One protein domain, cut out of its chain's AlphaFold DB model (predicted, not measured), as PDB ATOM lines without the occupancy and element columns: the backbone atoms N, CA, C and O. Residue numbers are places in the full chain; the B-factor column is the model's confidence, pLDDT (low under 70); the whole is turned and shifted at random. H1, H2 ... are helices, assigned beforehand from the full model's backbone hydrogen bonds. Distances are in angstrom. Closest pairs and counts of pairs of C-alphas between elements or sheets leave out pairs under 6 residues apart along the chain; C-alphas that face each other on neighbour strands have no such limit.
ATOM      1  N   PRO A 168      49.589  -6.366  -1.400       93.19
ATOM      2  CA  PRO A 168      48.205  -6.772  -1.171       93.19
ATOM      3  C   PRO A 168      47.349  -6.678  -2.444       93.19
ATOM      4  O   PRO A 168      47.190  -5.606  -3.031       93.19
ATOM      5  N   ALA A 169      46.722  -7.790  -2.839       94.69
ATOM      6  CA  ALA A 169      46.007  -7.906  -4.116       94.69
ATOM      7  C   ALA A 169      44.885  -6.864  -4.324       94.69
ATOM      8  O   ALA A 169      44.619  -6.473  -5.458       94.69
ATOM      9  N   ARG A 170      44.245  -6.375  -3.249       96.75
ATOM     10  CA  ARG A 170      43.235  -5.300  -3.332       96.75
ATOM     11  C   ARG A 170      43.844  -3.964  -3.778       96.75
ATOM     12  O   ARG A 170      43.224  -3.267  -4.572       96.75
ATOM     13  N   ILE A 171      45.050  -3.640  -3.301       96.00
ATOM     14  CA  ILE A 171      45.778  -2.410  -3.651       96.00
ATOM     15  C   ILE A 171      46.300  -2.517  -5.085       96.00
ATOM     16  O   ILE A 171      46.044  -1.625  -5.889       96.00
ATOM     17  N   LEU A 172      46.929  -3.651  -5.428       96.06
ATOM     18  CA  LEU A 172      47.384  -3.956  -6.789       96.06
ATOM     19  C   LEU A 172      46.242  -3.807  -7.804       96.06
ATOM     20  O   LEU A 172      46.342  -3.007  -8.725       96.06
ATOM     21  N   ASN A 173      45.121  -4.506  -7.600       97.12
ATOM     22  CA  ASN A 173      43.992  -4.463  -8.532       97.12
ATOM     23  C   ASN A 173      43.369  -3.059  -8.653       97.12
ATOM     24  O   ASN A 173      42.947  -2.679  -9.744       97.12
ATOM     25  N   HIS A 174      43.317  -2.283  -7.564       97.88
ATOM     26  CA  HIS A 174      42.823  -0.905  -7.601       97.88
ATOM     27  C   HIS A 174      43.752   0.017  -8.403       97.88
ATOM     28  O   HIS A 174      43.282   0.705  -9.307       97.88
ATOM     29  N   ARG A 175      45.064  -0.011  -8.135       97.50
ATOM     30  CA  ARG A 175      46.047   0.822  -8.845       97.50
ATOM     31  C   ARG A 175      46.180   0.423 -10.320       97.50
ATOM     32  O   ARG A 175      46.282   1.308 -11.163       97.50
ATOM     33  N   CYS A 176      46.063  -0.869 -10.648       97.56
ATOM     34  CA  CYS A 176      45.926  -1.328 -12.034       97.56
ATOM     35  C   CYS A 176      44.683  -0.742 -12.712       97.56
ATOM     36  O   CYS A 176      44.800  -0.250 -13.826       97.56
ATOM     37  N   LYS A 177      43.508  -0.763 -12.060       97.06
ATOM     38  CA  LYS A 177      42.276  -0.190 -12.631       97.06
ATOM     39  C   LYS A 177      42.446   1.298 -12.951       97.06
ATOM     40  O   LYS A 177      42.095   1.708 -14.048       97.06
ATOM     41  N   VAL A 178      43.023   2.069 -12.028       97.31
ATOM     42  CA  VAL A 178      43.291   3.503 -12.231       97.31
ATOM     43  C   VAL A 178      44.205   3.722 -13.445       97.31
ATOM     44  O   VAL A 178      43.844   4.479 -14.337       97.31
ATOM     45  N   LEU A 179      45.324   2.993 -13.550       96.56
ATOM     46  CA  LEU A 179      46.249   3.133 -14.685       96.56
ATOM     47  C   LEU A 179      45.672   2.596 -16.016       96.56
ATOM     48  O   LEU A 179      46.046   3.068 -17.089       96.56
ATOM     49  N   GLU A 180      44.744   1.631 -15.980       96.38
ATOM     50  CA  GLU A 180      43.956   1.251 -17.162       96.38
ATOM     51  C   GLU A 180      43.026   2.383 -17.618       96.38
ATOM     52  O   GLU A 180      42.917   2.622 -18.818       96.38
ATOM     53  N   GLU A 181      42.356   3.067 -16.688       96.00
ATOM     54  CA  GLU A 181      41.425   4.167 -16.976       96.00
ATOM     55  C   GLU A 181      42.178   5.403 -17.501       96.00
ATOM     56  O   GLU A 181      41.875   5.863 -18.601       96.00
ATOM     57  N   GLU A 182      43.264   5.821 -16.839       95.19
ATOM     58  CA  GLU A 182      44.193   6.862 -17.322       95.19
ATOM     59  C   GLU A 182      44.694   6.573 -18.755       95.19
ATOM     60  O   GLU A 182      44.779   7.467 -19.604       95.19
ATOM     61  N   ARG A 183      45.021   5.306 -19.056       94.31
ATOM     62  CA  ARG A 183      45.524   4.904 -20.377       94.31
ATOM     63  C   ARG A 183      44.432   4.860 -21.446       94.31
ATOM     64  O   ARG A 183      44.697   5.256 -22.579       94.31
ATOM     65  N   LYS A 184      43.217   4.418 -21.103       95.50
ATOM     66  CA  LYS A 184      42.042   4.487 -21.989       95.50
ATOM     67  C   LYS A 184      41.739   5.924 -22.409       95.50
ATOM     68  O   LYS A 184      41.553   6.174 -23.597       95.50
ATOM     69  N   GLU A 185      41.698   6.841 -21.443       94.88
ATOM     70  CA  GLU A 185      41.379   8.256 -21.664       94.88
ATOM     71  C   GLU A 185      42.428   8.922 -22.560       94.88
ATOM     72  O   GLU A 185      42.081   9.503 -23.587       94.88
ATOM     73  N   ARG A 186      43.717   8.753 -22.236       93.50
ATOM     74  CA  ARG A 186      44.830   9.299 -23.028       93.50
ATOM     75  C   ARG A 186      44.879   8.746 -24.457       93.50
ATOM     76  O   ARG A 186      45.141   9.502 -25.389       93.50
ATOM     77  N   ASP A 187      44.661   7.442 -24.634       92.00
ATOM     78  CA  ASP A 187      44.771   6.784 -25.944       92.00
ATOM     79  C   ASP A 187      43.455   6.854 -26.757       92.00
ATOM     80  O   ASP A 187      43.426   6.397 -27.902       92.00
ATOM     81  N   GLY A 188      42.374   7.411 -26.187       91.19
ATOM     82  CA  GLY A 188      41.059   7.569 -26.823       91.19
ATOM     83  C   GLY A 188      40.284   6.259 -27.028       91.19
ATOM     84  O   GLY A 188      39.575   6.113 -28.024       91.19
ATOM     85  N   ARG A 189      40.454   5.265 -26.142       90.44
ATOM     86  CA  ARG A 189      40.004   3.873 -26.357       90.44
ATOM     87  C   ARG A 189      39.094   3.353 -25.252       90.44
ATOM     88  O   ARG A 189      39.478   3.300 -24.092       90.44
ATOM     89  N   GLU A 190      37.958   2.774 -25.636       86.94
ATOM     90  CA  GLU A 190      37.056   2.087 -24.698       86.94
ATOM     91  C   GLU A 190      37.667   0.806 -24.089       86.94
ATOM     92  O   GLU A 190      37.246   0.339 -23.031       86.94
ATOM     93  N   ARG A 191      38.651   0.170 -24.739       90.38
ATOM     94  CA  ARG A 191      39.191  -1.134 -24.314       90.38
ATOM     95  C   ARG A 191      40.698  -1.221 -24.534       90.38
ATOM     96  O   ARG A 191      41.198  -0.795 -25.568       90.38
ATOM     97  N   LEU A 192      41.377  -1.861 -23.583       92.94
ATOM     98  CA  LEU A 192      42.773  -2.289 -23.688       92.94
ATOM     99  C   LEU A 192      42.842  -3.794 -23.982       92.94
ATOM    100  O   LEU A 192      41.968  -4.562 -23.560       92.94
ATOM    101  N   SER A 193      43.884  -4.214 -24.693       94.88
ATOM    102  CA  SER A 193      44.174  -5.617 -24.994       94.88
ATOM    103  C   SER A 193      44.593  -6.407 -23.748       94.88
ATOM    104  O   SER A 193      44.888  -5.858 -22.684       94.88
ATOM    105  N   ARG A 194      44.671  -7.738 -23.878       94.81
ATOM    106  CA  ARG A 194      45.205  -8.593 -22.808       94.81
ATOM    107  C   ARG A 194      46.683  -8.301 -22.508       94.81
ATOM    108  O   ARG A 194      47.075  -8.481 -21.362       94.81
ATOM    109  N   ASN A 195      47.478  -7.864 -23.489       96.19
ATOM    110  CA  ASN A 195      48.909  -7.617 -23.283       96.19
ATOM    111  C   ASN A 195      49.145  -6.331 -22.488       96.19
ATOM    112  O   ASN A 195      49.742  -6.392 -21.419       96.19
ATOM    113  N   GLU A 196      48.529  -5.221 -22.911       94.19
ATOM    114  CA  GLU A 196      48.574  -3.930 -22.204       94.19
ATOM    115  C   GLU A 196      48.129  -4.067 -20.735       94.19
ATOM    116  O   GLU A 196      48.710  -3.459 -19.842       94.19
ATOM    117  N   LYS A 197      47.138  -4.924 -20.455       95.44
ATOM    118  CA  LYS A 197      46.681  -5.241 -19.089       95.44
ATOM    119  C   LYS A 197      47.704  -6.019 -18.254       95.44
ATOM    120  O   LYS A 197      47.739  -5.858 -17.035       95.44
ATOM    121  N   MET A 198      48.514  -6.878 -18.873       96.12
ATOM    122  CA  MET A 198      49.603  -7.589 -18.188       96.12
ATOM    123  C   MET A 198      50.808  -6.664 -17.969       96.12
ATOM    124  O   MET A 198      51.353  -6.660 -16.872       96.12
ATOM    125  N   GLU A 199      51.146  -5.821 -18.949       95.69
ATOM    126  CA  GLU A 199      52.162  -4.763 -18.833       95.69
ATOM    127  C   GLU A 199      51.831  -3.789 -17.691       95.69
ATOM    128  O   GLU A 199      52.639  -3.606 -16.784       95.69
ATOM    129  N   ILE A 200      50.611  -3.231 -17.677       95.69
ATOM    130  CA  ILE A 200      50.105  -2.369 -16.594       95.69
ATOM    131  C   ILE A 200      50.223  -3.074 -15.243       95.69
ATOM    132  O   ILE A 200      50.678  -2.470 -14.272       95.69
ATOM    133  N   LYS A 201      49.839  -4.354 -15.173       95.25
ATOM    134  CA  LYS A 201      49.901  -5.109 -13.922       95.25
ATOM    135  C   LYS A 201      51.331  -5.285 -13.424       95.25
ATOM    136  O   LYS A 201      51.530  -5.153 -12.221       95.25
ATOM    137  N   GLU A 202      52.300  -5.565 -14.292       93.06
ATOM    138  CA  GLU A 202      53.688  -5.758 -13.859       93.06
ATOM    139  C   GLU A 202      54.357  -4.429 -13.480       93.06
ATOM    140  O   GLU A 202      54.994  -4.358 -12.433       93.06
ATOM    141  N   ILE A 203      54.102  -3.347 -14.229       93.56
ATOM    142  CA  ILE A 203      54.548  -1.986 -13.876       93.56
ATOM    143  C   ILE A 203      54.020  -1.590 -12.490       93.56
ATOM    144  O   ILE A 203      54.789  -1.188 -11.620       93.56
ATOM    145  N   VAL A 204      52.714  -1.754 -12.245       94.94
ATOM    146  CA  VAL A 204      52.104  -1.443 -10.943       94.94
ATOM    147  C   VAL A 204      52.585  -2.405  -9.853       94.94
ATOM    148  O   VAL A 204      52.776  -1.986  -8.711       94.94
ATOM    149  N   LYS A 205      52.822  -3.684 -10.171       92.12
ATOM    150  CA  LYS A 205      53.408  -4.641  -9.224       92.12
ATOM    151  C   LYS A 205      54.800  -4.183  -8.797       92.12
ATOM    152  O   LYS A 205      55.063  -4.191  -7.600       92.12
ATOM    153  N   GLN A 206      55.654  -3.755  -9.724       90.44
ATOM    154  CA  GLN A 206      56.989  -3.240  -9.425       90.44
ATOM    155  C   GLN A 206      56.911  -1.936  -8.607       90.44
ATOM    156  O   GLN A 206      57.503  -1.866  -7.530       90.44
ATOM    157  N   GLU A 207      56.091  -0.964  -9.042       91.94
ATOM    158  CA  GLU A 207      55.861   0.331  -8.362       91.94
ATOM    159  C   GLU A 207      55.408   0.157  -6.902       91.94
ATOM    160  O   GLU A 207      55.829   0.905  -6.020       91.94
ATOM    161  N   LEU A 208      54.548  -0.833  -6.638       92.69
ATOM    162  CA  LEU A 208      54.064  -1.148  -5.295       92.69
ATOM    163  C   LEU A 208      55.025  -2.051  -4.511       92.69
ATOM    164  O   LEU A 208      55.096  -1.913  -3.294       92.69
ATOM    165  N   SER A 209      55.768  -2.953  -5.162       90.38
ATOM    166  CA  SER A 209      56.701  -3.861  -4.472       90.38
ATOM    167  C   SER A 209      57.856  -3.096  -3.838       90.38
ATOM    168  O   SER A 209      58.168  -3.357  -2.682       90.38
ATOM    169  N   ALA A 210      58.417  -2.098  -4.529       89.31
ATOM    170  CA  ALA A 210      59.459  -1.229  -3.971       89.31
ATOM    171  C   ALA A 210      59.022  -0.494  -2.682       89.31
ATOM    172  O   ALA A 210      59.859  -0.107  -1.876       89.31
ATOM    173  N   LYS A 211      57.708  -0.341  -2.453       90.44
ATOM    174  CA  LYS A 211      57.117   0.384  -1.313       90.44
ATOM    175  C   LYS A 211      56.688  -0.523  -0.151       90.44
ATOM    176  O   LYS A 211      56.132  -0.029   0.828       90.44
ATOM    177  N   VAL A 212      56.884  -1.841  -0.254       89.81
ATOM    178  CA  VAL A 212      56.489  -2.817   0.775       89.81
ATOM    179  C   VAL A 212      57.724  -3.305   1.526       89.81
ATOM    180  O   VAL A 212      58.616  -3.907   0.934       89.81
TER     181      VAL A 212
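Overview. This is residues 168 to 212 of the 288 residues of the protein "Recombination-associated protein RdgC" of Deltaproteobacteria bacterium (UniProt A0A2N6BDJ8). Two helices, the longer H1 and then H2, cross near their middles as an X, running opposite ways, and a short loop of residues 188 to 193 joins them at one end of a rod. The printed part has 45 residues with two named helices, H1 then H2, and no named strand; its class is all helix. It is only just compact, close to loose, with a radius of gyration of the C-alphas of 10.7 A and spans of 33 by 16 by 15 A.

Arrangement. H1, residues 169 to 187, touches H2, residues 194 to 209, with its residues 172 to 180 alone. Their closest C-alphas, those of Cys 176 and Lys 201, are 5.8 A apart. They run opposite ways at a steep tilt of 53 degrees. In H1 and H2 every O i to N i+4 pair is within hydrogen-bond range.

Along the chain. H1 is 26.3 A long from C-alpha 169 at (46.007, -7.906, -4.116) to C-alpha 187. H2 is 22.2 A long and ends with C-alpha 209 at (56.701, -3.861, -4.472).

Size, cuts and confidence. The C-alphas farthest apart, those of Gly 188 and Val 212, are 33.3 A apart. The printed part has no cut, its H1 to H2 link is short, and no printed residue is under 70 in pLDDT.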